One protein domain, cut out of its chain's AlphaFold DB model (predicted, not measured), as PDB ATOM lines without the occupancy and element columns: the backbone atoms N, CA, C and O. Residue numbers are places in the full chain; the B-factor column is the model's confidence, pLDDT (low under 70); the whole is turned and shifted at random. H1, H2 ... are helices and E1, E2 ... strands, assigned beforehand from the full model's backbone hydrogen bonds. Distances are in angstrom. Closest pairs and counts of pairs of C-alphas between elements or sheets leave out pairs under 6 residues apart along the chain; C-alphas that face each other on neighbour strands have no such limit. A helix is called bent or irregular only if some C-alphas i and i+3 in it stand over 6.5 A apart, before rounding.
ATOM      1  N   MET A  25     -12.671 -37.305   1.680       86.44
ATOM      2  CA  MET A  25     -13.348 -37.846   0.508       86.44
ATOM      3  C   MET A  25     -13.909 -36.726  -0.358       86.44
ATOM      4  O   MET A  25     -14.099 -35.603   0.109       86.44
ATOM      5  N   PHE A  26     -14.237 -37.062  -1.603       90.31
ATOM      6  CA  PHE A  26     -15.149 -36.257  -2.398       90.31
ATOM      7  C   PHE A  26     -16.579 -36.721  -2.161       90.31
ATOM      8  O   PHE A  26     -16.895 -37.901  -2.304       90.31
ATOM      9  N   VAL A  27     -17.439 -35.770  -1.814       90.81
ATOM     10  CA  VAL A  27     -18.878 -35.902  -2.025       90.81
ATOM     11  C   VAL A  27     -19.161 -35.417  -3.440       90.81
ATOM     12  O   VAL A  27     -18.552 -34.459  -3.904       90.81
ATOM     13  N   GLN A  28     -20.064 -36.092  -4.135       92.06
ATOM     14  CA  GLN A  28     -20.493 -35.697  -5.468       92.06
ATOM     15  C   GLN A  28     -21.848 -35.010  -5.376       92.06
ATOM     16  O   GLN A  28     -22.731 -35.499  -4.668       92.06
ATOM     17  N   GLN A  29     -22.026 -33.916  -6.106       93.69
ATOM     18  CA  GLN A  29     -23.324 -33.272  -6.251       93.69
ATOM     19  C   GLN A  29     -23.691 -33.167  -7.725       93.69
ATOM     20  O   GLN A  29     -22.892 -32.692  -8.525       93.69
ATOM     21  N   ASP A  30     -24.886 -33.632  -8.078       95.62
ATOM     22  CA  ASP A  30     -25.361 -33.611  -9.456       95.62
ATOM     23  C   ASP A  30     -25.700 -32.201  -9.936       95.62
ATOM     24  O   ASP A  30     -26.324 -31.416  -9.221       95.62
ATOM     25  N   ILE A  31     -25.304 -31.930 -11.179       97.06
ATOM     26  CA  ILE A  31     -25.719 -30.787 -11.984       97.06
ATOM     27  C   ILE A  31     -26.645 -31.349 -13.060       97.06
ATOM     28  O   ILE A  31     -26.222 -32.145 -13.908       97.06
ATOM     29  N   ILE A  32     -27.914 -30.973 -12.987       96.31
ATOM     30  CA  ILE A  32     -28.998 -31.503 -13.811       96.31
ATOM     31  C   ILE A  32     -29.312 -30.518 -14.924       96.31
ATOM     32  O   ILE A  32     -29.374 -29.319 -14.677       96.31
ATOM     33  N   ASP A  33     -29.563 -31.030 -16.124       96.56
ATOM     34  CA  ASP A  33     -30.301 -30.288 -17.142       96.56
ATOM     35  C   ASP A  33     -31.757 -30.764 -17.117       96.56
ATOM     36  O   ASP A  33     -32.073 -31.908 -17.466       96.56
ATOM     37  N   THR A  34     -32.650 -29.899 -16.640       96.31
ATOM     38  CA  THR A  34     -34.075 -30.202 -16.472       96.31
ATOM     39  C   THR A  34     -34.806 -30.344 -17.802       96.31
ATOM     40  O   THR A  34     -35.840 -31.014 -17.846       96.31
ATOM     41  N   SER A  35     -34.262 -29.811 -18.902       94.44
ATOM     42  CA  SER A  35     -34.858 -29.947 -20.236       94.44
ATOM     43  C   SER A  35     -34.784 -31.385 -20.764       94.44
ATOM     44  O   SER A  35     -35.673 -31.830 -21.493       94.44
ATOM     45  N   ILE A  36     -33.756 -32.135 -20.346       91.75
ATOM     46  CA  ILE A  36     -33.559 -33.553 -20.682       91.75
ATOM     47  C   ILE A  36     -33.804 -34.495 -19.495       91.75
ATOM     48  O   ILE A  36     -33.865 -35.707 -19.685       91.75
ATOM     49  N   GLY A  37     -33.948 -33.957 -18.280       87.94
ATOM     50  CA  GLY A  37     -34.294 -34.703 -17.068       87.94
ATOM     51  C   GLY A  37     -33.181 -35.604 -16.524       87.94
ATOM     52  O   GLY A  37     -33.473 -36.561 -15.806       87.94
ATOM     53  N   HIS A  38     -31.918 -35.335 -16.863       90.12
ATOM     54  CA  HIS A  38     -30.782 -36.172 -16.476       90.12
ATOM     55  C   HIS A  38     -29.579 -35.345 -15.993       90.12
ATOM     56  O   HIS A  38     -29.396 -34.208 -16.437       90.12
ATOM     57  N   PRO A  39     -28.725 -35.909 -15.113       93.94
ATOM     58  CA  PRO A  39     -27.460 -35.283 -14.753       93.94
ATOM     59  C   PRO A  39     -26.564 -35.097 -15.975       93.94
ATOM     60  O   PRO A  39     -26.230 -36.054 -16.673       93.94
ATOM     61  N   ILE A  40     -26.131 -33.861 -16.207       95.62
ATOM     62  CA  ILE A  40     -25.124 -33.543 -17.224       95.62
ATOM     63  C   ILE A  40     -23.723 -33.532 -16.627       95.62
ATOM     64  O   ILE A  40     -22.745 -33.783 -17.337       95.62
ATOM     65  N   GLY A  41     -23.614 -33.307 -15.316       96.12
ATOM     66  CA  GLY A  41     -22.350 -33.187 -14.613       96.12
ATOM     67  C   GLY A  41     -22.417 -33.506 -13.137       96.12
ATOM     68  O   GLY A  41     -23.493 -33.648 -12.565       96.12
ATOM     69  N   LYS A  42     -21.236 -33.575 -12.526       96.44
ATOM     70  CA  LYS A  42     -21.079 -33.650 -11.077       96.44
ATOM     71  C   LYS A  42     -20.036 -32.650 -10.613       96.44
ATOM     72  O   LYS A  42     -18.953 -32.579 -11.188       96.44
ATOM     73  N   GLU A  43     -20.344 -31.951  -9.536       95.94
ATOM     74  CA  GLU A  43     -19.378 -31.180  -8.769       95.94
ATOM     75  C   GLU A  43     -18.730 -32.073  -7.708       95.94
ATOM     76  O   GLU A  43     -19.414 -32.788  -6.963       95.94
ATOM     77  N   LEU A  44     -17.399 -32.059  -7.655       94.88
ATOM     78  CA  LEU A  44     -16.629 -32.766  -6.642       94.88
ATOM     79  C   LEU A  44     -16.361 -31.840  -5.460       94.88
ATOM     80  O   LEU A  44     -15.486 -30.976  -5.475       94.88
ATOM     81  N   LEU A  45     -17.092 -32.099  -4.387       90.81
ATOM     82  CA  LEU A  45     -17.035 -31.353  -3.147       90.81
ATOM     83  C   LEU A  45     -16.094 -32.052  -2.170       90.81
ATOM     84  O   LEU A  45     -16.433 -33.082  -1.579       90.81
ATOM     85  N   PHE A  46     -14.901 -31.492  -1.979       89.00
ATOM     86  CA  PHE A  46     -13.948 -32.036  -1.017       89.00
ATOM     87  C   PHE A  46     -14.486 -31.902   0.413       89.00
ATOM     88  O   PHE A  46     -14.962 -30.840   0.826       89.00
ATOM     89  N   ARG A  47     -14.425 -32.986   1.187       85.19
ATOM     90  CA  ARG A  47     -14.867 -33.033   2.583       85.19
ATOM     91  C   ARG A  47     -13.833 -33.738   3.443       85.19
ATOM     92  O   ARG A  47     -13.217 -34.725   3.037       85.19
ATOM     93  N   THR A  48     -13.697 -33.257   4.672       83.69
ATOM     94  CA  THR A  48     -13.007 -34.019   5.717       83.69
ATOM     95  C   THR A  48     -14.012 -34.886   6.455       83.69
ATOM     96  O   THR A  48     -15.209 -34.612   6.442       83.69
ATOM     97  N   ILE A  49     -13.537 -35.973   7.048       82.00
ATOM     98  CA  ILE A  49     -14.362 -36.919   7.787       82.00
ATOM     99  C   ILE A  49     -14.126 -36.669   9.273       82.00
ATOM    100  O   ILE A  49     -12.989 -36.731   9.745       82.00
ATOM    101  N   ASP A  50     -15.194 -36.364  10.005       81.25
ATOM    102  CA  ASP A  50     -15.114 -36.159  11.449       81.25
ATOM    103  C   ASP A  50     -14.917 -37.485  12.216       81.25
ATOM    104  O   ASP A  50     -14.906 -38.582  11.650       81.25
ATOM    105  N   ASN A  51     -14.776 -37.402  13.542       80.94
ATOM    106  CA  ASN A  51     -14.584 -38.582  14.392       80.94
ATOM    107  C   ASN A  51     -15.771 -39.564  14.360       80.94
ATOM    108  O   ASN A  51     -15.604 -40.720  14.744       80.94
ATOM    109  N   SER A  52     -16.954 -39.122  13.919       80.81
ATOM    110  CA  SER A  52     -18.139 -39.970  13.745       80.81
ATOM    111  C   SER A  52     -18.185 -40.664  12.380       80.81
ATOM    112  O   SER A  52     -19.050 -41.504  12.149       80.81
ATOM    113  N   GLY A  53     -17.248 -40.348  11.480       79.62
ATOM    114  CA  GLY A  53     -17.251 -40.850  10.111       79.62
ATOM    115  C   GLY A  53     -18.093 -40.006   9.152       79.62
ATOM    116  O   GLY A  53     -18.252 -40.397   7.995       79.62
ATOM    117  N   LYS A  54     -18.626 -38.859   9.591       81.50
ATOM    118  CA  LYS A  54     -19.487 -38.013   8.767       81.50
ATOM    119  C   LYS A  54     -18.653 -37.021   7.945       81.50
ATOM    120  O   LYS A  54     -17.745 -36.392   8.496       81.50
ATOM    121  N   PRO A  55     -18.968 -36.828   6.649       81.94
ATOM    122  CA  PRO A  55     -18.375 -35.761   5.858       81.94
ATOM    123  C   PRO A  55     -18.789 -34.400   6.418       81.94
ATOM    124  O   PRO A  55     -19.978 -34.104   6.558       81.94
ATOM    125  N   VAL A  56     -17.805 -33.561   6.706       78.81
ATOM    126  CA  VAL A  56     -17.992 -32.195   7.180       78.81
ATOM    127  C   VAL A  56     -17.327 -31.227   6.214       78.81
ATOM    128  O   VAL A  56     -16.217 -31.457   5.719       78.81
ATOM    129  N   SER A  57     -18.041 -30.142   5.917       70.50
ATOM    130  CA  SER A  57     -17.452 -28.996   5.239       70.50
ATOM    131  C   SER A  57     -16.607 -28.271   6.273       70.50
ATOM    132  O   SER A  57     -17.135 -27.514   7.080       70.50
ATOM    133  N   ARG A  58     -15.315 -28.583   6.315       58.34
ATOM    134  CA  ARG A  58     -14.364 -27.766   7.060       58.34
ATOM    135  C   ARG A  58     -13.761 -26.791   6.077       58.34
ATOM    136  O   ARG A  58     -13.063 -27.215   5.159       58.34
ATOM    137  N   TYR A  59     -14.080 -25.517   6.265       51.19
ATOM    138  CA  TYR A  59     -13.358 -24.444   5.601       51.19
ATOM    139  C   TYR A  59     -11.888 -24.489   6.049       51.19
ATOM    140  O   TYR A  59     -11.571 -25.027   7.117       51.19
ATOM    141  N   LEU A  60     -10.997 -23.948   5.218       51.56
ATOM    142  CA  LEU A  60      -9.544 -23.890   5.438       51.56
ATOM    143  C   LEU A  60      -9.160 -23.433   6.855       51.56
ATOM    144  O   LEU A  60      -8.204 -23.961   7.431       51.56
ATOM    145  N   ASP A  61      -9.974 -22.546   7.427       44.50
ATOM    146  CA  ASP A  61      -9.847 -21.970   8.765       44.50
ATOM    147  C   ASP A  61      -9.787 -23.026   9.883       44.50
ATOM    148  O   ASP A  61      -9.025 -22.881  10.835       44.50
ATOM    149  N   GLU A  62     -10.537 -24.131   9.775       47.78
ATOM    150  CA  GLU A  62     -10.514 -25.208  10.782       47.78
ATOM    151  C   GLU A  62      -9.365 -26.200  10.572       47.78
ATOM    152  O   GLU A  62      -8.999 -26.951  11.482       47.78
ATOM    153  N   LEU A  63      -8.807 -26.243   9.362       53.03
ATOM    154  CA  LEU A  63      -7.696 -27.124   9.024       53.03
ATOM    155  C   LEU A  63      -6.330 -26.483   9.312       53.03
ATOM    156  O   LEU A  63      -5.312 -27.142   9.096       53.03
ATOM    157  N   ASN A  64      -6.297 -25.240   9.820       50.78
ATOM    158  CA  ASN A  64      -5.078 -24.433   9.957       50.78
ATOM    159  C   ASN A  64      -4.258 -24.411   8.652       50.78
ATOM    160  O   ASN A  64      -3.025 -24.336   8.675       50.78
ATOM    161  N   TYR A  65      -4.922 -24.517   7.497       52.97
ATOM    162  CA  TYR A  65      -4.260 -24.252   6.233       52.97
ATOM    163  C   TYR A  65      -4.265 -22.737   6.051       52.97
ATOM    164  O   TYR A  65      -5.146 -22.196   5.395       52.97
ATOM    165  N   ASP A  66      -3.233 -22.065   6.565       55.28
ATOM    166  CA  ASP A  66      -2.904 -20.656   6.260       55.28
ATOM    167  C   ASP A  66      -2.563 -20.436   4.762       55.28
ATOM    168  O   ASP A  66      -1.851 -19.505   4.385       55.28
ATOM    169  N   CYS A  67      -2.982 -21.342   3.877       72.06
ATOM    170  CA  CYS A  67      -2.585 -21.361   2.483       72.06
ATOM    171  C   CYS A  67      -3.637 -22.092   1.624       72.06
ATOM    172  O   CYS A  67      -3.513 -23.308   1.428       72.06
ATOM    173  N   PRO A  68      -4.635 -21.366   1.075       78.38
ATOM    174  CA  PRO A  68      -5.573 -21.883   0.068       78.38
ATOM    175  C   PRO A  68      -4.871 -22.647  -1.063       78.38
ATOM    176  O   PRO A  68      -5.317 -23.710  -1.481       78.38
ATOM    177  N   LEU A  69      -3.680 -22.189  -1.454       86.56
ATOM    178  CA  LEU A  69      -2.854 -22.844  -2.460       86.56
ATOM    179  C   LEU A  69      -2.479 -24.300  -2.117       86.56
ATOM    180  O   LEU A  69      -2.518 -25.175  -2.982       86.56
ATOM    181  N   LEU A  70      -2.085 -24.590  -0.872       84.06
ATOM    182  CA  LEU A  70      -1.713 -25.960  -0.492       84.06
ATOM    183  C   LEU A  70      -2.918 -26.894  -0.531       84.06
ATOM    184  O   LEU A  70      -2.782 -28.063  -0.902       84.06
ATOM    185  N   PHE A  71      -4.082 -26.368  -0.163       85.62
ATOM    186  CA  PHE A  71      -5.331 -27.096  -0.255       85.62
ATOM    187  C   PHE A  71      -5.706 -27.370  -1.708       85.62
ATOM    188  O   PHE A  71      -5.907 -28.529  -2.046       85.62
ATOM    189  N   ASP A  72      -5.681 -26.371  -2.587       90.88
ATOM    190  CA  ASP A  72      -6.008 -26.563  -4.005       90.88
ATOM    191  C   ASP A  72      -5.030 -27.507  -4.704       90.88
ATOM    192  O   ASP A  72      -5.433 -28.347  -5.515       90.88
ATOM    193  N   ARG A  73      -3.739 -27.461  -4.349       90.75
ATOM    194  CA  ARG A  73      -2.754 -28.434  -4.841       90.75
ATOM    195  C   ARG A  73      -3.104 -29.856  -4.393       90.75
ATOM    196  O   ARG A  73      -2.992 -30.789  -5.187       90.75
ATOM    197  N   PHE A  74      -3.541 -30.037  -3.148       88.81
ATOM    198  CA  PHE A  74      -3.971 -31.339  -2.639       88.81
ATOM    199  C   PHE A  74      -5.292 -31.809  -3.268       88.81
ATOM    200  O   PHE A  74      -5.399 -32.969  -3.671       88.81
ATOM    201  N   VAL A  75      -6.287 -30.927  -3.373       90.00
ATOM    202  CA  VAL A  75      -7.616 -31.215  -3.927       90.00
ATOM    203  C   VAL A  75      -7.516 -31.579  -5.403       90.00
ATOM    204  O   VAL A  75      -8.030 -32.624  -5.791       90.00
ATOM    205  N   SER A  76      -6.796 -30.797  -6.210       94.19
ATOM    206  CA  SER A  76      -6.600 -31.082  -7.641       94.19
ATOM    207  C   SER A  76      -5.893 -32.424  -7.881       94.19
ATOM    208  O   SER A  76      -6.334 -33.211  -8.719       94.19
ATOM    209  N   ALA A  77      -4.856 -32.752  -7.099       92.56
ATOM    210  CA  ALA A  77      -4.203 -34.064  -7.164       92.56
ATOM    211  C   ALA A  77      -5.143 -35.203  -6.731       92.56
ATOM    212  O   ALA A  77      -5.194 -36.261  -7.362       92.56
ATOM    213  N   SER A  78      -5.919 -34.986  -5.666       91.81
ATOM    214  CA  SER A  78      -6.877 -35.972  -5.157       91.81
ATOM    215  C   SER A  78      -8.023 -36.215  -6.140       91.81
ATOM    216  O   SER A  78      -8.494 -37.345  -6.254       91.81
ATOM    217  N   ALA A  79      -8.467 -35.185  -6.866       94.44
ATOM    218  CA  ALA A  79      -9.521 -35.291  -7.870       94.44
ATOM    219  C   ALA A  79      -9.105 -36.207  -9.028       94.44
ATOM    220  O   ALA A  79      -9.900 -37.036  -9.466       94.44
ATOM    221  N   LEU A  80      -7.841 -36.147  -9.469       94.19
ATOM    222  CA  LEU A  80      -7.299 -37.093 -10.451       94.19
ATOM    223  C   LEU A  80      -7.379 -38.538  -9.950       94.19
ATOM    224  O   LEU A  80      -7.927 -39.397 -10.641       94.19
ATOM    225  N   ALA A  81      -6.891 -38.796  -8.734       91.00
ATOM    226  CA  ALA A  81      -6.950 -40.130  -8.138       91.00
ATOM    227  C   ALA A  81      -8.401 -40.624  -7.984       91.00
ATOM    228  O   ALA A  81      -8.698 -41.792  -8.234       91.00
ATOM    229  N   PHE A  82      -9.325 -39.738  -7.616       92.94
ATOM    230  CA  PHE A  82     -10.745 -40.053  -7.531       92.94
ATOM    231  C   PHE A  82     -11.326 -40.435  -8.899       92.94
ATOM    232  O   PHE A  82     -11.893 -41.517  -9.060       92.94
ATOM    233  N   CYS A  83     -11.135 -39.593  -9.915       93.75
ATOM    234  CA  CYS A  83     -11.649 -39.842 -11.258       93.75
ATOM    235  C   CYS A  83     -11.084 -41.138 -11.857       93.75
ATOM    236  O   CYS A  83     -11.839 -41.899 -12.458       93.75
ATOM    237  N   GLN A  84      -9.810 -41.456 -11.616       91.81
ATOM    238  CA  GLN A  84      -9.201 -42.721 -12.050       91.81
ATOM    239  C   GLN A  84      -9.937 -43.968 -11.553       91.81
ATOM    240  O   GLN A  84      -9.979 -44.971 -12.263       91.81
ATOM    241  N   ASN A  85     -10.551 -43.903 -10.373       89.00
ATOM    242  CA  ASN A  85     -11.247 -45.038  -9.774       89.00
ATOM    243  C   ASN A  85     -12.755 -45.064 -10.064       89.00
ATOM    244  O   ASN A  85     -13.380 -46.112  -9.916       89.00
ATOM    245  N   HIS A  86     -13.351 -43.936 -10.462       89.00
ATOM    246  CA  HIS A  86     -14.812 -43.798 -10.486       89.00
ATOM    247  C   HIS A  86     -15.398 -43.368 -11.835       89.00
ATOM    248  O   HIS A  86     -16.569 -43.655 -12.091       89.00
ATOM    249  N   VAL A  87     -14.624 -42.721 -12.715       85.94
ATOM    250  CA  VAL A  87     -15.169 -42.048 -13.908       85.94
ATOM    251  C   VAL A  87     -15.909 -43.000 -14.853       85.94
ATOM    252  O   VAL A  87     -16.972 -42.661 -15.358       85.94
ATOM    253  N   MET A  88     -15.419 -44.236 -15.002       80.69
ATOM    254  CA  MET A  88     -15.998 -45.256 -15.889       80.69
ATOM    255  C   MET A  88     -17.435 -45.652 -15.545       80.69
ATOM    256  O   MET A  88     -18.122 -46.256 -16.363       80.69
ATOM    257  N   THR A  89     -17.878 -45.346 -14.328       83.88
ATOM    258  CA  THR A  89     -19.229 -45.663 -13.848       83.88
ATOM    259  C   THR A  89     -20.179 -44.471 -13.910       83.88
ATOM    260  O   THR A  89     -21.362 -44.621 -13.614       83.88
ATOM    261  N   MET A  90     -19.690 -43.287 -14.291       83.50
ATOM    262  CA  MET A  90     -20.488 -42.068 -14.301       83.50
ATOM    263  C   MET A  90     -21.145 -41.862 -15.666       83.50
ATOM    264  O   MET A  90     -20.469 -41.717 -16.681       83.50
ATOM    265  N   ALA A  91     -22.474 -41.788 -15.690       88.06
ATOM    266  CA  ALA A  91     -23.245 -41.449 -16.885       88.06
ATOM    267  C   ALA A  91     -23.402 -39.921 -17.043       88.06
ATOM    268  O   ALA A  91     -24.514 -39.424 -17.160       88.06
ATOM    269  N   ILE A  92     -22.292 -39.177 -17.009       92.31
ATOM    270  CA  ILE A  92     -22.268 -37.703 -17.083       92.31
ATOM    271  C   ILE A  92     -21.225 -37.227 -18.101       92.31
ATOM    272  O   ILE A  92     -20.394 -38.008 -18.566       92.31
ATOM    273  N   LYS A  93     -21.252 -35.938 -18.448       94.31
ATOM    274  CA  LYS A  93     -20.342 -35.333 -19.433       94.31
ATOM    275  C   LYS A  93     -19.317 -34.380 -18.846       94.31
ATOM    276  O   LYS A  93     -18.329 -34.099 -19.514       94.31
ATOM    277  N   GLN A  94     -19.515 -33.916 -17.619       96.50
ATOM    278  CA  GLN A  94     -18.629 -32.928 -17.013       96.50
ATOM    279  C   GLN A  94     -18.356 -33.213 -15.538       96.50
ATOM    280  O   GLN A  94     -19.228 -33.674 -14.798       96.50
ATOM    281  N   ILE A  95     -17.131 -32.908 -15.126       97.94
ATOM    282  CA  ILE A  95     -16.704 -32.874 -13.732       97.94
ATOM    283  C   ILE A  95     -16.341 -31.438 -13.394       97.94
ATOM    284  O   ILE A  95     -15.530 -30.833 -14.093       97.94
ATOM    285  N   HIS A  96     -16.927 -30.924 -12.320       97.94
ATOM    286  CA  HIS A  96     -16.630 -29.607 -11.779       97.94
ATOM    287  C   HIS A  96     -15.772 -29.738 -10.521       97.94
ATOM    288  O   HIS A  96     -15.998 -30.636  -9.704       97.94
ATOM    289  N   ILE A  97     -14.773 -28.870 -10.376       96.50
ATOM    290  CA  ILE A  97     -13.942 -28.770  -9.170       96.50
ATOM    291  C   ILE A  97     -13.743 -27.313  -8.775       96.50
ATOM    292  O   ILE A  97     -13.520 -26.462  -9.630       96.50
ATOM    293  N   ASN A  98     -13.750 -27.058  -7.472       93.62
ATOM    294  CA  ASN A  98     -13.491 -25.740  -6.910       93.62
ATOM    295  C   ASN A  98     -11.987 -25.470  -6.834       93.62
ATOM    296  O   ASN A  98     -11.240 -26.322  -6.345       93.62
ATOM    297  N   ILE A  99     -11.555 -24.297  -7.293       92.56
ATOM    298  CA  ILE A  99     -10.171 -23.817  -7.216       92.56
ATOM    299  C   ILE A  99     -10.188 -22.330  -6.871       92.56
ATOM    300  O   ILE A  99     -10.884 -21.551  -7.519       92.56
ATOM    301  N   ASN A 100      -9.403 -21.906  -5.882       88.81
ATOM    302  CA  ASN A 100      -9.212 -20.483  -5.624       88.81
ATOM    303  C   ASN A 100      -8.530 -19.834  -6.834       88.81
ATOM    304  O   ASN A 100      -7.522 -20.348  -7.329       88.81
ATOM    305  N   HIS A 101      -9.022 -18.691  -7.315       86.44
ATOM    306  CA  HIS A 101      -8.456 -18.058  -8.514       86.44
ATOM    307  C   HIS A 101      -6.956 -17.773  -8.378       86.44
ATOM    308  O   HIS A 101      -6.204 -17.969  -9.330       86.44
ATOM    309  N   THR A 102      -6.484 -17.385  -7.190       86.31
ATOM    310  CA  THR A 102      -5.057 -17.102  -6.971       86.31
ATOM    311  C   THR A 102      -4.166 -18.338  -7.111       86.31
ATOM    312  O   THR A 102      -2.994 -18.199  -7.480       86.31
ATOM    313  N   SER A 103      -4.718 -19.539  -6.907       91.56
ATOM    314  CA  SER A 103      -4.015 -20.817  -7.052       91.56
ATOM    315  C   SER A 103      -3.682 -21.159  -8.505       91.56
ATOM    316  O   SER A 103      -2.784 -21.965  -8.739       91.56
ATOM    317  N   LEU A 104      -4.319 -20.517  -9.492       92.00
ATOM    318  CA  LEU A 104      -3.968 -20.694 -10.906       92.00
ATOM    319  C   LEU A 104      -2.557 -20.201 -11.248       92.00
ATOM    320  O   LEU A 104      -2.014 -20.580 -12.279       92.00
ATOM    321  N   ASN A 105      -1.941 -19.384 -10.393       91.38
ATOM    322  CA  ASN A 105      -0.563 -18.935 -10.593       91.38
ATOM    323  C   ASN A 105       0.474 -19.979 -10.138       91.38
ATOM    324  O   ASN A 105       1.674 -19.771 -10.313       91.38
ATOM    325  N   ASP A 106       0.038 -21.086  -9.527       93.88
ATOM    326  CA  ASP A 106       0.925 -22.155  -9.085       93.88
ATOM    327  C   ASP A 106       1.089 -23.241 -10.158       93.88
ATOM    328  O   ASP A 106       0.117 -23.913 -10.518       93.88
ATOM    329  N   PRO A 107       2.324 -23.523 -10.607       93.94
ATOM    330  CA  PRO A 107       2.574 -24.568 -11.598       93.94
ATOM    331  C   PRO A 107       2.120 -25.963 -11.156       93.94
ATOM    332  O   PRO A 107       1.761 -26.784 -11.992       93.94
ATOM    333  N   GLY A 108       2.139 -26.260  -9.853       94.94
ATOM    334  CA  GLY A 108       1.694 -27.555  -9.339       94.94
ATOM    335  C   GLY A 108       0.188 -27.751  -9.497       94.94
ATOM    336  O   GLY A 108      -0.240 -28.804  -9.963       94.94
ATOM    337  N   VAL A 109      -0.601 -26.725  -9.169       95.38
ATOM    338  CA  VAL A 109      -2.049 -26.711  -9.415       95.38
ATOM    339  C   VAL A 109      -2.329 -26.824 -10.913       95.38
ATOM    340  O   VAL A 109      -3.058 -27.726 -11.314       95.38
ATOM    341  N   LEU A 110      -1.691 -26.002 -11.753       95.31
ATOM    342  CA  LEU A 110      -1.870 -26.065 -13.211       95.31
ATOM    343  C   LEU A 110      -1.556 -27.456 -13.780       95.31
ATOM    344  O   LEU A 110      -2.348 -28.006 -14.544       95.31
ATOM    345  N   ASN A 111      -0.442 -28.066 -13.369       95.75
ATOM    346  CA  ASN A 111      -0.066 -29.408 -13.816       95.75
ATOM    347  C   ASN A 111      -1.091 -30.468 -13.391       95.75
ATOM    348  O   ASN A 111      -1.432 -31.339 -14.191       95.75
ATOM    349  N   ASN A 112      -1.616 -30.386 -12.164       96.88
ATOM    350  CA  ASN A 112      -2.665 -31.294 -11.702       96.88
ATOM    351  C   ASN A 112      -3.957 -31.128 -12.514       96.88
ATOM    352  O   ASN A 112      -4.564 -32.125 -12.903       96.88
ATOM    353  N   LEU A 113      -4.358 -29.886 -12.798       97.44
ATOM    354  CA  LEU A 113      -5.545 -29.576 -13.599       97.44
ATOM    355  C   LEU A 113      -5.409 -30.090 -15.035       97.44
ATOM    356  O   LEU A 113      -6.328 -30.726 -15.544       97.44
ATOM    357  N   LEU A 114      -4.252 -29.891 -15.669       96.88
ATOM    358  CA  LEU A 114      -3.972 -30.404 -17.013       96.88
ATOM    359  C   LEU A 114      -3.940 -31.938 -17.051       96.88
ATOM    360  O   LEU A 114      -4.452 -32.540 -17.996       96.88
ATOM    361  N   ALA A 115      -3.385 -32.585 -16.023       97.00
ATOM    362  CA  ALA A 115      -3.392 -34.042 -15.909       97.00
ATOM    363  C   ALA A 115      -4.815 -34.594 -15.729       97.00
ATOM    364  O   ALA A 115      -5.195 -35.553 -16.406       97.00
ATOM    365  N   LEU A 116      -5.619 -33.963 -14.866       97.56
ATOM    366  CA  LEU A 116      -7.029 -34.299 -14.677       97.56
ATOM    367  C   LEU A 116      -7.837 -34.097 -15.959       97.56
ATOM    368  O   LEU A 116      -8.585 -34.991 -16.348       97.56
ATOM    369  N   TYR A 117      -7.645 -32.972 -16.643       97.62
ATOM    370  CA  TYR A 117      -8.273 -32.699 -17.931       97.62
ATOM    371  C   TYR A 117      -7.912 -33.761 -18.969       97.62
ATOM    372  O   TYR A 117      -8.807 -34.348 -19.566       97.62
ATOM    373  N   SER A 118      -6.623 -34.056 -19.156       96.81
ATOM    374  CA  SER A 118      -6.166 -35.066 -20.117       96.81
ATOM    375  C   SER A 118      -6.808 -36.431 -19.849       96.81
ATOM    376  O   SER A 118      -7.307 -37.086 -20.767       96.81
ATOM    377  N   PHE A 119      -6.876 -36.824 -18.574       96.94
ATOM    378  CA  PHE A 119      -7.541 -38.052 -18.159       96.94
ATOM    379  C   PHE A 119      -9.040 -38.037 -18.491       96.94
ATOM    380  O   PHE A 119      -9.513 -38.943 -19.173       96.94
ATOM    381  N   LEU A 120      -9.790 -37.013 -18.071       97.06
ATOM    382  CA  LEU A 120     -11.235 -36.911 -18.327       97.06
ATOM    383  C   LEU A 120     -11.558 -36.823 -19.824       97.06
ATOM    384  O   LEU A 120     -12.464 -37.504 -20.307       97.06
ATOM    385  N   ASN A 121     -10.773 -36.057 -20.578       95.94
ATOM    386  CA  ASN A 121     -10.947 -35.890 -22.014       95.94
ATOM    387  C   ASN A 121     -10.733 -37.209 -22.776       95.94
ATOM    388  O   ASN A 121     -11.402 -37.456 -23.776       95.94
ATOM    389  N   SER A 122      -9.881 -38.114 -22.272       95.56
ATOM    390  CA  SER A 122      -9.739 -39.465 -22.842       95.56
ATOM    391  C   SER A 122     -11.022 -40.312 -22.759       95.56
ATOM    392  O   SER A 122     -11.185 -41.252 -23.536       95.56
ATOM    393  N   TYR A 123     -11.965 -39.932 -21.887       95.38
ATOM    394  CA  TYR A 123     -13.311 -40.506 -21.776       95.38
ATOM    395  C   TYR A 123     -14.398 -39.628 -22.419       95.38
ATOM    396  O   TYR A 123     -15.589 -39.900 -22.263       95.38
ATOM    397  N   GLY A 124     -14.013 -38.574 -23.145       94.50
ATOM    398  CA  GLY A 124     -14.947 -37.620 -23.747       94.50
ATOM    399  C   GLY A 124     -15.700 -36.778 -22.716       94.50
ATOM    400  O   GLY A 124     -16.848 -36.401 -22.963       94.50
ATOM    401  N   MET A 125     -15.086 -36.533 -21.555       96.44
ATOM    402  CA  MET A 125     -15.639 -35.706 -20.487       96.44
ATOM    403  C   MET A 125     -14.901 -34.376 -20.372       96.44
ATOM    404  O   MET A 125     -13.690 -34.297 -20.577       96.44
ATOM    405  N   LEU A 126     -15.640 -33.337 -19.997       97.19
ATOM    406  CA  LEU A 126     -15.119 -31.999 -19.759       97.19
ATOM    407  C   LEU A 126     -14.683 -31.838 -18.301       97.19
ATOM    408  O   LEU A 126     -15.358 -32.308 -17.381       97.19
ATOM    409  N   LEU A 127     -13.575 -31.126 -18.100       98.31
ATOM    410  CA  LEU A 127     -13.215 -30.565 -16.803       98.31
ATOM    411  C   LEU A 127     -13.680 -29.111 -16.758       98.31
ATOM    412  O   LEU A 127     -13.261 -28.310 -17.597       98.31
ATOM    413  N   VAL A 128     -14.502 -28.785 -15.768       98.25
ATOM    414  CA  VAL A 128     -14.897 -27.417 -15.446       98.25
ATOM    415  C   VAL A 128     -14.223 -27.015 -14.139       98.25
ATOM    416  O   VAL A 128     -14.298 -27.732 -13.142       98.25
ATOM    417  N   ILE A 129     -13.525 -25.889 -14.150       96.38
ATOM    418  CA  ILE A 129     -12.938 -25.305 -12.950       96.38
ATOM    419  C   ILE A 129     -13.883 -24.215 -12.466       96.38
ATOM    420  O   ILE A 129     -14.067 -23.211 -13.150       96.38
ATOM    421  N   GLU A 130     -14.461 -24.422 -11.292       94.56
ATOM    422  CA  GLU A 130     -15.235 -23.425 -10.570       94.56
ATOM    423  C   GLU A 130     -14.259 -22.566  -9.781       94.56
ATOM    424  O   GLU A 130     -13.611 -23.005  -8.829       94.56
ATOM    425  N   LEU A 131     -14.075 -21.343 -10.252       90.06
ATOM    426  CA  LEU A 131     -13.202 -20.401  -9.589       90.06
ATOM    427  C   LEU A 131     -13.953 -19.818  -8.387       90.06
ATOM    428  O   LEU A 131     -15.005 -19.199  -8.571       90.06
ATOM    429  N   VAL A 132     -13.407 -20.033  -7.187       84.12
ATOM    430  CA  VAL A 132     -13.963 -19.584  -5.898       84.12
ATOM    431  C   VAL A 132     -13.155 -18.430  -5.304       84.12
ATOM    432  O   VAL A 132     -11.953 -18.336  -5.549       84.12
ATOM    433  N   GLU A 133     -13.824 -17.606  -4.483       69.88
ATOM    434  CA  GLU A 133     -13.310 -16.401  -3.798       69.88
ATOM    435  C   GLU A 133     -12.745 -15.325  -4.744       69.88
ATOM    436  O   GLU A 133     -11.682 -15.521  -5.296       69.88
ATOM    437  N   TYR A 134     -13.345 -14.133  -4.886       64.25
ATOM    438  CA  TYR A 134     -12.777 -13.107  -5.787       64.25
ATOM    439  C   TYR A 134     -12.468 -11.782  -5.102       64.25
ATOM    440  O   TYR A 134     -13.229 -10.815  -5.129       64.25
ATOM    441  N   THR A 135     -11.248 -11.700  -4.575       66.75
ATOM    442  CA  THR A 135     -10.515 -10.430  -4.640       66.75
ATOM    443  C   THR A 135     -10.218 -10.095  -6.105       66.75
ATOM    444  O   THR A 135     -10.250 -10.977  -6.963       66.75
ATOM    445  N   MET A 136      -9.924  -8.826  -6.409       72.12
ATOM    446  CA  MET A 136      -9.630  -8.401  -7.783       72.12
ATOM    447  C   MET A 136      -8.537  -9.300  -8.402       72.12
ATOM    448  O   MET A 136      -7.411  -9.308  -7.891       72.12
ATOM    449  N   PRO A 137      -8.844 -10.073  -9.464       76.31
ATOM    450  CA  PRO A 137      -7.898 -11.016 -10.047       76.31
ATOM    451  C   PRO A 137      -6.693 -10.271 -10.627       76.31
ATOM    452  O   PRO A 137      -6.819  -9.179 -11.187       76.31
ATOM    453  N   THR A 138      -5.509 -10.870 -10.515       83.69
ATOM    454  CA  THR A 138      -4.309 -10.336 -11.170       83.69
ATOM    455  C   THR A 138      -4.356 -10.609 -12.674       83.69
ATOM    456  O   THR A 138      -4.984 -11.572 -13.120       83.69
ATOM    457  N   SER A 139      -3.634  -9.812 -13.468       85.62
ATOM    458  CA  SER A 139      -3.490 -10.061 -14.911       85.62
ATOM    459  C   SER A 139      -2.925 -11.451 -15.215       85.62
ATOM    460  O   SER A 139      -3.317 -12.059 -16.204       85.62
ATOM    461  N   GLU A 140      -2.047 -11.967 -14.347       88.56
ATOM    462  CA  GLU A 140      -1.511 -13.327 -14.461       88.56
ATOM    463  C   GLU A 140      -2.609 -14.377 -14.266       88.56
ATOM    464  O   GLU A 140      -2.760 -15.267 -15.093       88.56
ATOM    465  N   THR A 141      -3.459 -14.217 -13.249       86.81
ATOM    466  CA  THR A 141      -4.577 -15.141 -12.988       86.81
ATOM    467  C   THR A 141      -5.537 -15.207 -14.180       86.81
ATOM    468  O   THR A 141      -5.948 -16.287 -14.600       86.81
ATOM    469  N   ILE A 142      -5.860 -14.046 -14.760       87.62
ATOM    470  CA  ILE A 142      -6.700 -13.925 -15.962       87.62
ATOM    471  C   ILE A 142      -6.038 -14.633 -17.149       87.62
ATOM    472  O   ILE A 142      -6.700 -15.375 -17.875       87.62
ATOM    473  N   TYR A 143      -4.733 -14.418 -17.340       91.06
ATOM    474  CA  TYR A 143      -3.969 -15.069 -18.398       91.06
ATOM    475  C   TYR A 143      -3.980 -16.594 -18.242       91.06
ATOM    476  O   TYR A 143      -4.310 -17.290 -19.200       91.06
ATOM    477  N   GLN A 144      -3.715 -17.116 -17.043       92.31
ATOM    478  CA  GLN A 144      -3.719 -18.557 -16.782       92.31
ATOM    479  C   GLN A 144      -5.101 -19.178 -17.001       92.31
ATOM    480  O   GLN A 144      -5.214 -20.207 -17.665       92.31
ATOM    481  N   ALA A 145      -6.171 -18.534 -16.527       90.62
ATOM    482  CA  ALA A 145      -7.532 -19.018 -16.753       90.62
ATOM    483  C   ALA A 145      -7.879 -19.072 -18.254       90.62
ATOM    484  O   ALA A 145      -8.409 -20.075 -18.735       90.62
ATOM    485  N   LYS A 146      -7.495 -18.037 -19.015       91.56
ATOM    486  CA  LYS A 146      -7.661 -18.012 -20.474       91.56
ATOM    487  C   LYS A 146      -6.863 -19.125 -21.155       91.56
ATOM    488  O   LYS A 146      -7.388 -19.814 -22.024       91.56
ATOM    489  N   MET A 147      -5.612 -19.325 -20.743       93.06
ATOM    490  CA  MET A 147      -4.771 -20.399 -21.266       93.06
ATOM    491  C   MET A 147      -5.414 -21.766 -21.026       93.06
ATOM    492  O   MET A 147      -5.437 -22.588 -21.937       93.06
ATOM    493  N   LEU A 148      -5.989 -22.016 -19.848       93.25
ATOM    494  CA  LEU A 148      -6.699 -23.269 -19.570       93.25
ATOM    495  C   LEU A 148      -7.916 -23.463 -20.490       93.25
ATOM    496  O   LEU A 148      -8.090 -24.557 -21.030       93.25
ATOM    497  N   GLN A 149      -8.708 -22.413 -20.738       93.88
ATOM    498  CA  GLN A 149      -9.817 -22.471 -21.704       93.88
ATOM    499  C   GLN A 149      -9.332 -22.788 -23.125       93.88
ATOM    500  O   GLN A 149      -9.906 -23.642 -23.801       93.88
ATOM    501  N   GLU A 150      -8.239 -22.159 -23.567       92.94
ATOM    502  CA  GLU A 150      -7.620 -22.419 -24.876       92.94
ATOM    503  C   GLU A 150      -7.108 -23.867 -25.004       92.94
ATOM    504  O   GLU A 150      -7.105 -24.425 -26.102       92.94
ATOM    505  N   HIS A 151      -6.746 -24.514 -23.889       91.94
ATOM    506  CA  HIS A 151      -6.378 -25.937 -23.840       91.94
ATOM    507  C   HIS A 151      -7.584 -26.893 -23.787       91.94
ATOM    508  O   HIS A 151      -7.402 -28.112 -23.834       91.94
ATOM    509  N   GLY A 152      -8.809 -26.363 -23.741       94.56
ATOM    510  CA  GLY A 152     -10.057 -27.124 -23.796       94.56
ATOM    511  C   GLY A 152     -10.724 -27.374 -22.445       94.56
ATOM    512  O   GLY A 152     -11.785 -27.999 -22.416       94.56
ATOM    513  N   LEU A 153     -10.163 -26.863 -21.344       96.50
ATOM    514  CA  LEU A 153     -10.877 -26.817 -20.071       96.50
ATOM    515  C   LEU A 153     -12.037 -25.815 -20.166       96.50
ATOM    516  O   LEU A 153     -12.125 -25.001 -21.090       96.50
ATOM    517  N   ARG A 154     -12.947 -25.888 -19.202       97.00
ATOM    518  CA  ARG A 154     -14.015 -24.907 -19.017       97.00
ATOM    519  C   ARG A 154     -13.814 -24.185 -17.698       97.00
ATOM    520  O   ARG A 154     -13.293 -24.767 -16.747       97.00
ATOM    521  N   VAL A 155     -14.232 -22.933 -17.641       95.12
ATOM    522  CA  VAL A 155     -14.177 -22.118 -16.428       95.12
ATOM    523  C   VAL A 155     -15.586 -21.697 -16.045       95.12
ATOM    524  O   VAL A 155     -16.333 -21.190 -16.879       95.12
ATOM    525  N   ALA A 156     -15.929 -21.885 -14.777       94.62
ATOM    526  CA  ALA A 156     -17.140 -21.365 -14.173       94.62
ATOM    527  C   ALA A 156     -16.803 -20.275 -13.150       94.62
ATOM    528  O   ALA A 156     -15.805 -20.375 -12.432       94.62
ATOM    529  N   ILE A 157     -17.649 -19.248 -13.065       90.56
ATOM    530  CA  ILE A 157     -17.647 -18.321 -11.927       90.56
ATOM    531  C   ILE A 157     -18.637 -18.856 -10.905       90.56
ATOM    532  O   ILE A 157     -19.826 -18.951 -11.215       90.56
ATOM    533  N   ASP A 158     -18.148 -19.184  -9.714       88.12
ATOM    534  CA  ASP A 158     -18.994 -19.652  -8.622       88.12
ATOM    535  C   ASP A 158     -19.656 -18.486  -7.865       88.12
ATOM    536  O   ASP A 158     -19.115 -17.377  -7.839       88.12
ATOM    537  N   ASP A 159     -20.818 -18.719  -7.245       81.62
ATOM    538  CA  ASP A 159     -21.470 -17.789  -6.307       81.62
ATOM    539  C   ASP A 159     -21.629 -16.325  -6.805       81.62
ATOM    540  O   ASP A 159     -21.448 -15.353  -6.055       81.62
ATOM    541  N   LEU A 160     -21.955 -16.109  -8.087       79.56
ATOM    542  CA  LEU A 160     -22.098 -14.751  -8.627       79.56
ATOM    543  C   LEU A 160     -23.207 -13.974  -7.886       79.56
ATOM    544  O   LEU A 160     -24.337 -14.439  -7.735       79.56
ATOM    545  N   GLY A 161     -22.887 -12.747  -7.450       66.44
ATOM    546  CA  GLY A 161     -23.815 -11.878  -6.719       66.44
ATOM    547  C   GLY A 161     -23.830 -12.096  -5.201       66.44
ATOM    548  O   GLY A 161     -24.584 -11.411  -4.506       66.44
ATOM    549  N   GLN A 162     -22.988 -12.992  -4.670       68.25
ATOM    550  CA  GLN A 162     -22.787 -13.183  -3.233       68.25
ATOM    551  C   GLN A 162     -21.346 -12.879  -2.790       68.25
ATOM    552  O   GLN A 162     -20.384 -13.021  -3.541       68.25
ATOM    553  N   GLY A 163     -21.189 -12.447  -1.534       62.72
ATOM    554  CA  GLY A 163     -19.878 -12.262  -0.901       62.72
ATOM    555  C   GLY A 163     -18.954 -11.287  -1.644       62.72
ATOM    556  O   GLY A 163     -19.300 -10.125  -1.856       62.72
ATOM    557  N   PHE A 164     -17.757 -11.761  -2.005       55.84
ATOM    558  CA  PHE A 164     -16.744 -10.990  -2.736       55.84
ATOM    559  C   PHE A 164     -17.012 -10.904  -4.250       55.84
ATOM    560  O   PHE A 164     -16.337 -10.140  -4.940       55.84
ATOM    561  N   ASN A 165     -18.020 -11.612  -4.768       61.44
ATOM    562  CA  ASN A 165     -18.311 -11.711  -6.203       61.44
ATOM    563  C   ASN A 165     -19.241 -10.582  -6.638       61.44
ATOM    564  O   ASN A 165     -20.329 -10.791  -7.181       61.44
ATOM    565  N   THR A 166     -18.812  -9.354  -6.343       64.88
ATOM    566  CA  THR A 166     -19.500  -8.148  -6.781       64.88
ATOM    567  C   THR A 166     -19.225  -7.894  -8.255       64.88
ATOM    568  O   THR A 166     -18.159  -8.210  -8.790       64.88
ATOM    569  N   VAL A 167     -20.188  -7.248  -8.905       62.59
ATOM    570  CA  VAL A 167     -20.092  -6.759 -10.284       62.59
ATOM    571  C   VAL A 167     -18.771  -6.021 -10.530       62.59
ATOM    572  O   VAL A 167     -18.153  -6.185 -11.579       62.59
ATOM    573  N   GLU A 168     -18.305  -5.228  -9.565       64.62
ATOM    574  CA  GLU A 168     -17.051  -4.475  -9.622       64.62
ATOM    575  C   GLU A 168     -15.809  -5.362  -9.744       64.62
ATOM    576  O   GLU A 168     -14.954  -5.070 -10.583       64.62
ATOM    577  N   ASN A 169     -15.721  -6.439  -8.959       65.75
ATOM    578  CA  ASN A 169     -14.551  -7.324  -8.927       65.75
ATOM    579  C   ASN A 169     -14.416  -8.173 -10.199       65.75
ATOM    580  O   ASN A 169     -13.341  -8.693 -10.493       65.75
ATOM    581  N   LEU A 170     -15.489  -8.251 -10.988       67.69
ATOM    582  CA  LEU A 170     -15.586  -9.070 -12.191       67.69
ATOM    583  C   LEU A 170     -15.358  -8.294 -13.498       67.69
ATOM    584  O   LEU A 170     -15.258  -8.904 -14.560       67.69
ATOM    585  N   LYS A 171     -15.210  -6.959 -13.450       63.19
ATOM    586  CA  LYS A 171     -15.083  -6.090 -14.645       63.19
ATOM    587  C   LYS A 171     -13.856  -6.371 -15.527       63.19
ATOM    588  O   LYS A 171     -13.811  -5.872 -16.647       63.19
ATOM    589  N   GLY A 172     -12.875  -7.128 -15.037       65.69
ATOM    590  CA  GLY A 172     -11.669  -7.516 -15.779       65.69
ATOM    591  C   GLY A 172     -11.484  -9.023 -15.945       65.69
ATOM    592  O   GLY A 172     -10.423  -9.440 -16.398       65.69
ATOM    593  N   LEU A 173     -12.464  -9.837 -15.545       71.75
ATOM    594  CA  LEU A 173     -12.341 -11.289 -15.624       71.75
ATOM    595  C   LEU A 173     -12.530 -11.778 -17.070       71.75
ATOM    596  O   LEU A 173     -13.138 -11.103 -17.904       71.75
ATOM    597  N   ILE A 174     -11.984 -12.956 -17.372       83.06
ATOM    598  CA  ILE A 174     -12.250 -13.676 -18.622       83.06
ATOM    599  C   ILE A 174     -13.755 -13.943 -18.802       83.06
ATOM    600  O   ILE A 174     -14.491 -14.000 -17.819       83.06
ATOM    601  N   LYS A 175     -14.204 -14.157 -20.046       89.38
ATOM    602  CA  LYS A 175     -15.543 -14.708 -20.318       89.38
ATOM    603  C   LYS A 175     -15.575 -16.162 -19.816       89.38
ATOM    604  O   LYS A 175     -14.849 -16.984 -20.383       89.38
ATOM    605  N   PRO A 176     -16.350 -16.493 -18.770       92.00
ATOM    606  CA  PRO A 176     -16.484 -17.871 -18.329       92.00
ATOM    607  C   PRO A 176     -17.357 -18.676 -19.297       92.00
ATOM    608  O   PRO A 176     -18.165 -18.125 -20.043       92.00
ATOM    609  N   ASP A 177     -17.204 -19.994 -19.248       95.94
ATOM    610  CA  ASP A 177     -18.074 -20.945 -19.942       95.94
ATOM    611  C   ASP A 177     -19.373 -21.195 -19.169       95.94
ATOM    612  O   ASP A 177     -20.400 -21.501 -19.776       95.94
ATOM    613  N   TYR A 178     -19.324 -21.057 -17.838       96.50
ATOM    614  CA  TYR A 178     -20.487 -21.160 -16.964       96.50
ATOM    615  C   TYR A 178     -20.530 -20.048 -15.915       96.50
ATOM    616  O   TYR A 178     -19.506 -19.567 -15.431       96.50
ATOM    617  N   VAL A 179     -21.733 -19.669 -15.508       94.25
ATOM    618  CA  VAL A 179     -21.958 -18.756 -14.387       94.25
ATOM    619  C   VAL A 179     -22.890 -19.438 -13.402       94.25
ATOM    620  O   VAL A 179     -24.009 -19.798 -13.764       94.25
ATOM    621  N   LYS A 180     -22.437 -19.617 -12.162       94.06
ATOM    622  CA  LYS A 180     -23.251 -20.201 -11.099       94.06
ATOM    623  C   LYS A 180     -23.931 -19.087 -10.313       94.06
ATOM    624  O   LYS A 180     -23.301 -18.108  -9.907       94.06
ATOM    625  N   LEU A 181     -25.242 -19.218 -10.153       92.19
ATOM    626  CA  LEU A 181     -26.094 -18.271  -9.449       92.19
ATOM    627  C   LEU A 181     -26.851 -18.985  -8.343       92.19
ATOM    628  O   LEU A 181     -27.506 -19.998  -8.574       92.19
ATOM    629  N   VAL A 182     -26.858 -18.403  -7.152       89.44
ATOM    630  CA  VAL A 182     -27.605 -18.971  -6.033       89.44
ATOM    631  C   VAL A 182     -29.060 -18.535  -6.071       89.44
ATOM    632  O   VAL A 182     -29.375 -17.341  -6.015       89.44
ATOM    633  N   TYR A 183     -29.969 -19.514  -6.058       87.62
ATOM    634  CA  TYR A 183     -31.370 -19.260  -5.759       87.62
ATOM    635  C   TYR A 183     -31.513 -18.850  -4.289       87.62
ATOM    636  O   TYR A 183     -31.687 -19.672  -3.384       87.62
ATOM    637  N   ASN A 184     -31.462 -17.547  -4.035       75.81
ATOM    638  CA  ASN A 184     -31.857 -16.993  -2.749       75.81
ATOM    639  C   ASN A 184     -33.388 -16.804  -2.703       75.81
ATOM    640  O   ASN A 184     -34.093 -16.917  -3.704       75.81
ATOM    641  N   SER A 185     -33.950 -16.516  -1.528       69.19
ATOM    642  CA  SER A 185     -35.404 -16.349  -1.365       69.19
ATOM    643  C   SER A 185     -36.004 -15.164  -2.148       69.19
ATOM    644  O   SER A 185     -37.206 -14.923  -2.052       69.19
ATOM    645  N   LYS A 186     -35.191 -14.386  -2.877       77.62
ATOM    646  CA  LYS A 186     -35.588 -13.224  -3.671       77.62
ATOM    647  C   LYS A 186     -35.270 -13.474  -5.148       77.62
ATOM    648  O   LYS A 186     -34.182 -13.158  -5.618       77.62
ATOM    649  N   LEU A 187     -36.273 -13.923  -5.902       79.56
ATOM    650  CA  LEU A 187     -36.175 -14.134  -7.353       79.56
ATOM    651  C   LEU A 187     -35.577 -12.932  -8.108       79.56
ATOM    652  O   LEU A 187     -34.821 -13.119  -9.048       79.56
ATOM    653  N   LEU A 188     -35.862 -11.701  -7.671       82.88
ATOM    654  CA  LEU A 188     -35.326 -10.495  -8.307       82.88
ATOM    655  C   LEU A 188     -33.788 -10.451  -8.309       82.88
ATOM    656  O   LEU A 188     -33.202 -10.142  -9.332       82.88
ATOM    657  N   ALA A 189     -33.141 -10.835  -7.205       82.62
ATOM    658  CA  ALA A 189     -31.680 -10.830  -7.126       82.62
ATOM    659  C   ALA A 189     -31.047 -11.883  -8.050       82.62
ATOM    660  O   ALA A 189     -29.966 -11.666  -8.586       82.62
ATOM    661  N   LEU A 190     -31.733 -13.014  -8.254       87.25
ATOM    662  CA  LEU A 190     -31.324 -14.005  -9.245       87.25
ATOM    663  C   LEU A 190     -31.403 -13.419 -10.661       87.25
ATOM    664  O   LEU A 190     -30.454 -13.551 -11.425       87.25
ATOM    665  N   LEU A 191     -32.515 -12.756 -10.998       89.75
ATOM    666  CA  LEU A 191     -32.707 -12.143 -12.315       89.75
ATOM    667  C   LEU A 191     -31.681 -11.037 -12.595       89.75
ATOM    668  O   LEU A 191     -31.158 -10.981 -13.704       89.75
ATOM    669  N   ASP A 192     -31.328 -10.230 -11.592       87.69
ATOM    670  CA  ASP A 192     -30.244  -9.245 -11.704       87.69
ATOM    671  C   ASP A 192     -28.899  -9.934 -12.015       87.69
ATOM    672  O   ASP A 192     -28.115  -9.459 -12.840       87.69
ATOM    673  N   GLY A 193     -28.634 -11.089 -11.390       87.75
ATOM    674  CA  GLY A 193     -27.459 -11.919 -11.672       87.75
ATOM    675  C   GLY A 193     -27.451 -12.489 -13.094       87.75
ATOM    676  O   GLY A 193     -26.408 -12.483 -13.748       87.75
ATOM    677  N   VAL A 194     -28.610 -12.918 -13.602       91.44
ATOM    678  CA  VAL A 194     -28.782 -13.374 -14.993       91.44
ATOM    679  C   VAL A 194     -28.520 -12.231 -15.972       91.44
ATOM    680  O   VAL A 194     -27.735 -12.389 -16.905       91.44
ATOM    681  N   GLU A 195     -29.122 -11.060 -15.753       90.75
ATOM    682  CA  GLU A 195     -28.902  -9.882 -16.599       90.75
ATOM    683  C   GLU A 195     -27.428  -9.462 -16.592       90.75
ATOM    684  O   GLU A 195     -26.859  -9.120 -17.634       90.75
ATOM    685  N   PHE A 196     -26.773  -9.532 -15.432       87.75
ATOM    686  CA  PHE A 196     -25.343  -9.287 -15.335       87.75
ATOM    687  C   PHE A 196     -24.532 -10.296 -16.155       87.75
ATOM    688  O   PHE A 196     -23.674  -9.885 -16.937       87.75
ATOM    689  N   ALA A 197     -24.814 -11.593 -16.017       89.56
ATOM    690  CA  ALA A 197     -24.117 -12.643 -16.753       89.56
ATOM    691  C   ALA A 197     -24.250 -12.451 -18.272       89.56
ATOM    692  O   ALA A 197     -23.248 -12.450 -18.987       89.56
ATOM    693  N   ILE A 198     -25.462 -12.180 -18.758       92.12
ATOM    694  CA  ILE A 198     -25.723 -11.910 -20.177       92.12
ATOM    695  C   ILE A 198     -24.986 -10.638 -20.622       92.12
ATOM    696  O   ILE A 198     -24.237 -10.649 -21.594       92.12
ATOM    697  N   SER A 199     -25.149  -9.525 -19.905       90.00
ATOM    698  CA  SER A 199     -24.624  -8.226 -20.348       90.00
ATOM    699  C   SER A 199     -23.106  -8.078 -20.220       90.00
ATOM    700  O   SER A 199     -22.506  -7.297 -20.965       90.00
ATOM    701  N   LYS A 200     -22.468  -8.771 -19.267       86.94
ATOM    702  CA  LYS A 200     -21.015  -8.696 -19.050       86.94
ATOM    703  C   LYS A 200     -20.234  -9.842 -19.632       86.94
ATOM    704  O   LYS A 200     -19.137  -9.597 -20.131       86.94
ATOM    705  N   PHE A 201     -20.773 -11.046 -19.567       89.19
ATOM    706  CA  PHE A 201     -20.077 -12.222 -20.054       89.19
ATOM    707  C   PHE A 201     -20.602 -12.707 -21.391       89.19
ATOM    708  O   PHE A 201     -19.990 -13.611 -21.944       89.19
ATOM    709  N   ASP A 202     -21.662 -12.100 -21.944       90.94
ATOM    710  CA  ASP A 202     -22.272 -12.582 -23.187       90.94
ATOM    711  C   ASP A 202     -22.629 -14.076 -23.045       90.94
ATOM    712  O   ASP A 202     -22.305 -14.910 -23.891       90.94
ATOM    713  N   ALA A 203     -23.167 -14.418 -21.870       92.31
ATOM    714  CA  ALA A 203     -23.600 -15.760 -21.516       92.31
ATOM    715  C   ALA A 203     -25.005 -16.017 -22.068       92.31
ATOM    716  O   ALA A 203     -25.871 -15.147 -21.967       92.31
ATOM    717  N   ASP A 204     -25.242 -17.223 -22.578       95.31
ATOM    718  CA  ASP A 204     -26.588 -17.713 -22.860       95.31
ATOM    719  C   ASP A 204     -27.201 -18.331 -21.592       95.31
ATOM    720  O   ASP A 204     -26.501 -18.636 -20.623       95.31
ATOM    721  N   LEU A 205     -28.519 -18.554 -21.582       94.94
ATOM    722  CA  LEU A 205     -29.189 -19.204 -20.442       94.94
ATOM    723  C   LEU A 205     -28.654 -20.624 -20.187       94.94
ATOM    724  O   LEU A 205     -28.573 -21.045 -19.037       94.94
ATOM    725  N   ASP A 206     -28.195 -21.309 -21.238       95.25
ATOM    726  CA  ASP A 206     -27.556 -22.631 -21.167       95.25
ATOM    727  C   ASP A 206     -26.139 -22.586 -20.557       95.25
ATOM    728  O   ASP A 206     -25.531 -23.622 -20.299       95.25
ATOM    729  N   ASN A 207     -25.587 -21.394 -20.311       95.44
ATOM    730  CA  ASN A 207     -24.340 -21.215 -19.567       95.44
ATOM    731  C   ASN A 207     -24.587 -20.932 -18.078       95.44
ATOM    732  O   ASN A 207     -23.629 -20.831 -17.312       95.44
ATOM    733  N   ILE A 208     -25.838 -20.780 -17.640       96.94
ATOM    734  CA  ILE A 208     -26.157 -20.396 -16.264       96.94
ATOM    735  C   ILE A 208     -26.595 -21.625 -15.470       96.94
ATOM    736  O   ILE A 208     -27.572 -22.286 -15.813       96.94
ATOM    737  N   ILE A 209     -25.892 -21.896 -14.371       97.44
ATOM    738  CA  ILE A 209     -26.216 -22.965 -13.425       97.44
ATOM    739  C   ILE A 209     -26.889 -22.333 -12.210       97.44
ATOM    740  O   ILE A 209     -26.288 -21.502 -11.530       97.44
ATOM    741  N   VAL A 210     -28.128 -22.723 -11.911       96.19
ATOM    742  CA  VAL A 210     -28.837 -22.232 -10.722       96.19
ATOM    743  C   VAL A 210     -28.684 -23.209  -9.564       96.19
ATOM    744  O   VAL A 210     -29.137 -24.353  -9.625       96.19
ATOM    745  N   GLU A 211     -28.091 -22.742  -8.476       94.62
ATOM    746  CA  GLU A 211     -27.834 -23.527  -7.278       94.62
ATOM    747  C   GLU A 211     -28.910 -23.340  -6.198       94.62
ATOM    748  O   GLU A 211     -29.764 -22.454  -6.269       94.62
ATOM    749  N   PHE A 212     -28.839 -24.154  -5.139       92.75
ATOM    750  CA  PHE A 212     -29.746 -24.122  -3.979       92.75
ATOM    751  C   PHE A 212     -31.215 -24.447  -4.322       92.75
ATOM    752  O   PHE A 212     -32.156 -24.032  -3.630       92.75
ATOM    753  N   ILE A 213     -31.419 -25.269  -5.353       94.94
ATOM    754  CA  ILE A 213     -32.726 -25.842  -5.686       94.94
ATOM    755  C   ILE A 213     -33.040 -26.998  -4.724       94.94
ATOM    756  O   ILE A 213     -32.440 -28.069  -4.768       94.94
ATOM    757  N   ASP A 214     -33.982 -26.775  -3.812       94.44
ATOM    758  CA  ASP A 214     -34.373 -27.714  -2.746       94.44
ATOM    759  C   ASP A 214     -35.839 -28.174  -2.841       94.44
ATOM    760  O   ASP A 214     -36.318 -28.917  -1.987       94.44
ATOM    761  N   SER A 215     -36.558 -27.739  -3.877       94.38
ATOM    762  CA  SER A 215     -37.956 -28.096  -4.100       94.38
ATOM    763  C   SER A 215     -38.334 -28.048  -5.577       94.38
ATOM    764  O   SER A 215     -37.821 -27.236  -6.352       94.38
ATOM    765  N   GLU A 216     -39.321 -28.866  -5.937       95.38
ATOM    766  CA  GLU A 216     -39.915 -28.906  -7.275       95.38
ATOM    767  C   GLU A 216     -40.453 -27.534  -7.705       95.38
ATOM    768  O   GLU A 216     -40.330 -27.139  -8.860       95.38
ATOM    769  N   GLN A 217     -41.020 -26.771  -6.766       94.31
ATOM    770  CA  GLN A 217     -41.549 -25.437  -7.042       94.31
ATOM    771  C   GLN A 217     -40.451 -24.465  -7.493       94.31
ATOM    772  O   GLN A 217     -40.677 -23.696  -8.430       94.31
ATOM    773  N   LYS A 218     -39.274 -24.488  -6.849       94.25
ATOM    774  CA  LYS A 218     -38.130 -23.672  -7.277       94.25
ATOM    775  C   LYS A 218     -37.654 -24.105  -8.658       94.25
ATOM    776  O   LYS A 218     -37.532 -23.253  -9.529       94.25
ATOM    777  N   SER A 219     -37.481 -25.410  -8.868       95.69
ATOM    778  CA  SER A 219     -37.043 -25.973 -10.152       95.69
ATOM    779  C   SER A 219     -37.964 -25.557 -11.305       95.69
ATOM    780  O   SER A 219     -37.524 -24.904 -12.246       95.69
ATOM    781  N   LYS A 220     -39.280 -25.753 -11.155       95.25
ATOM    782  CA  LYS A 220     -40.284 -25.325 -12.146       95.25
ATOM    783  C   LYS A 220     -40.276 -23.822 -12.415       95.25
ATOM    784  O   LYS A 220     -40.596 -23.391 -13.520       95.25
ATOM    785  N   SER A 221     -39.953 -23.017 -11.404       94.00
ATOM    786  CA  SER A 221     -39.868 -21.561 -11.555       94.00
ATOM    787  C   SER A 221     -38.647 -21.151 -12.384       94.00
ATOM    788  O   SER A 221     -38.724 -20.160 -13.105       94.00
ATOM    789  N   MET A 222     -37.547 -21.907 -12.303       95.56
ATOM    790  CA  MET A 222     -36.345 -21.725 -13.126       95.56
ATOM    791  C   MET A 222     -36.560 -22.208 -14.558       95.56
ATOM    792  O   MET A 222     -36.267 -21.469 -15.498       95.56
ATOM    793  N   ASP A 223     -37.194 -23.369 -14.728       96.06
ATOM    794  CA  ASP A 223     -37.579 -23.887 -16.045       96.06
ATOM    795  C   ASP A 223     -38.461 -22.882 -16.803       96.06
ATOM    796  O   ASP A 223     -38.262 -22.630 -17.990       96.06
ATOM    797  N   ALA A 224     -39.415 -22.249 -16.108       94.75
ATOM    798  CA  ALA A 224     -40.342 -21.280 -16.699       94.75
ATOM    799  C   ALA A 224     -39.659 -20.026 -17.279       94.75
ATOM    800  O   ALA A 224     -40.269 -19.333 -18.095       94.75
ATOM    801  N   ILE A 225     -38.423 -19.732 -16.867       93.62
ATOM    802  CA  ILE A 225     -37.614 -18.620 -17.386       93.62
ATOM    803  C   ILE A 225     -36.420 -19.096 -18.228       93.62
ATOM    804  O   ILE A 225     -35.575 -18.285 -18.592       93.62
ATOM    805  N   GLY A 226     -36.360 -20.390 -18.559       95.75
ATOM    806  CA  GLY A 226     -35.335 -20.982 -19.422       95.75
ATOM    807  C   GLY A 226     -34.025 -21.357 -18.723       95.75
ATOM    808  O   GLY A 226     -33.096 -21.786 -19.396       95.75
ATOM    809  N   LEU A 227     -33.935 -21.240 -17.394       96.81
ATOM    810  CA  LEU A 227     -32.754 -21.646 -16.624       96.81
ATOM    811  C   LEU A 227     -32.818 -23.149 -16.321       96.81
ATOM    812  O   LEU A 227     -33.266 -23.569 -15.251       96.81
ATOM    813  N   CYS A 228     -32.406 -23.959 -17.295       97.19
ATOM    814  CA  CYS A 228     -32.582 -25.413 -17.249       97.19
ATOM    815  C   CYS A 228     -31.434 -26.150 -16.547       97.19
ATOM    816  O   CYS A 228     -31.613 -27.286 -16.115       97.19
ATOM    817  N   ILE A 229     -30.264 -25.522 -16.386       97.94
ATOM    818  CA  ILE A 229     -29.149 -26.142 -15.665       97.94
ATOM    819  C   ILE A 229     -29.249 -25.799 -14.182       97.94
ATOM    820  O   ILE A 229     -29.189 -24.635 -13.784       97.94
ATOM    821  N   GLN A 230     -29.440 -26.818 -13.350       97.38
ATOM    822  CA  GLN A 230     -29.814 -26.657 -11.950       97.38
ATOM    823  C   GLN A 230     -29.048 -27.613 -11.036       97.38
ATOM    824  O   GLN A 230     -28.701 -28.735 -11.408       97.38
ATOM    825  N   GLN A 231     -28.818 -27.175  -9.802       96.62
ATOM    826  CA  GLN A 231     -28.091 -27.928  -8.790       96.62
ATOM    827  C   GLN A 231     -28.694 -27.683  -7.400       96.62
ATOM    828  O   GLN A 231     -29.020 -26.559  -7.013       96.62
ATOM    829  N   GLY A 232     -28.834 -28.736  -6.594       94.44
ATOM    830  CA  GLY A 232     -29.309 -28.589  -5.217       94.44
ATOM    831  C   GLY A 232     -29.830 -29.875  -4.583       94.44
ATOM    832  O   GLY A 232     -29.779 -30.947  -5.181       94.44
ATOM    833  N   PHE A 233     -30.304 -29.771  -3.337       92.44
ATOM    834  CA  PHE A 233     -30.790 -30.915  -2.554       92.44
ATOM    835  C   PHE A 233     -31.998 -31.619  -3.175       92.44
ATOM    836  O   PHE A 233     -32.185 -32.800  -2.913       92.44
ATOM    837  N   PHE A 234     -32.791 -30.919  -3.990       93.75
ATOM    838  CA  PHE A 234     -33.959 -31.498  -4.653       93.75
ATOM    839  C   PHE A 234     -33.602 -32.662  -5.584       93.75
ATOM    840  O   PHE A 234     -34.397 -33.579  -5.746       93.75
ATOM    841  N   PHE A 235     -32.404 -32.625  -6.168       90.62
ATOM    842  CA  PHE A 235     -31.942 -33.598  -7.156       90.62
ATOM    843  C   PHE A 235     -31.068 -34.704  -6.564       90.62
ATOM    844  O   PHE A 235     -30.480 -35.479  -7.312       90.62
ATOM    845  N   ARG A 236     -30.914 -34.751  -5.235       81.56
ATOM    846  CA  ARG A 236     -30.140 -35.813  -4.592       81.56
ATOM    847  C   ARG A 236     -31.014 -37.052  -4.429       81.56
ATOM    848  O   ARG A 236     -32.078 -36.952  -3.819       81.56
TER     849      ARG A 236
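This is residues 25 to 236 of the 237 residues of the protein "EAL domain-containing protein (Putative c-di-GMP-specific phosphodiesterase class I)" of Aeromonas fluvialis (UniProt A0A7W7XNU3). A closed barrel of eight strands, E1 to E8 in chain order round the ring, forms the core, and helices H2, H4, H6 and H7 cover its outside. H3 and H5 also pack on the barrel, while the short H1 is off it. The printed part has 212 residues, with seven named helices and eight named strands in the order E1 E2 H1 H2 E3 H3 H4 E4 H5 E5 E6 H6 E7 H7 E8; the class is mixed, helices and strands, and so is the barrel, parallel but for E1 with E2 and E8 with E1. The whole is compact and rounded, with a radius of gyration of the C-alphas of 16.6 A and spans of 42 by 39 by 36 A.

E1, residues 25 to 33, runs 25.6 A from C-alpha 25 at (-13.348, -37.846, 0.508). E2, residues 38 to 49, runs 29.3 A and bends by 65 degrees at residue 41. H1 is residues 60 to 63. H2, residues 68 to 89, runs 30.8 A with a kink of 46 degrees near residue 83, and is irregular, C-alphas 85 and 88 being 7.7 A apart. E3 is residues 94 to 100, H3 101 to 105, H4 107 to 121 over 20.5 A, E4 126 to 132, H5 139 to 150, E5 154 to 160, E6 178 to 182, H6 187 to 201 over 20.6 A, E7 208 to 211 and H7 216 to 223. E8, residues 229 to 231, ends at C-alpha 231 at (-28.091, -27.928, -8.790).

E1 and E2 are an antiparallel hairpin, with N 27 and O 45 2.9 A apart, within hydrogen-bond range. E3 and E4 are parallel, with N 97 and O 128 at 3.0 A. E8 closes the ring antiparallel to E1, with N 32 and O 230 at 2.8 A. Five right-handed strand-helix-strand units, two parallel neighbour strands with helices between, run E2 H1 H2 E3, E3 H3 H4 E4, E4 H5 E5, E6 H6 E7 and E7 H7 E8. H2 touches H4 at a shallow tilt of 14 degrees, the same way, closest at the C-alphas of Arg 73 and Val 109, 4.9 A. H6 lies over E6 at a height over the sheet of 9.4 A. Every O i to N i+4 pair is within range in H4, H5, H6 and H7, against 15 of 18 in H2 and 0 of 1 in H3, where 2 of 2 O i to N i+3 pairs are; H1 is too short for such a pair.

The farthest C-alphas, of Asn 51 and Ser 199, are 47.2 A apart. The printed part has no cut, and the one long link, E5 to E6, has 17 residues. The mean pLDDT of the printed part is 87.4, with residues 58 to 66, 133 to 135, 161 to 172 and 185 under 70.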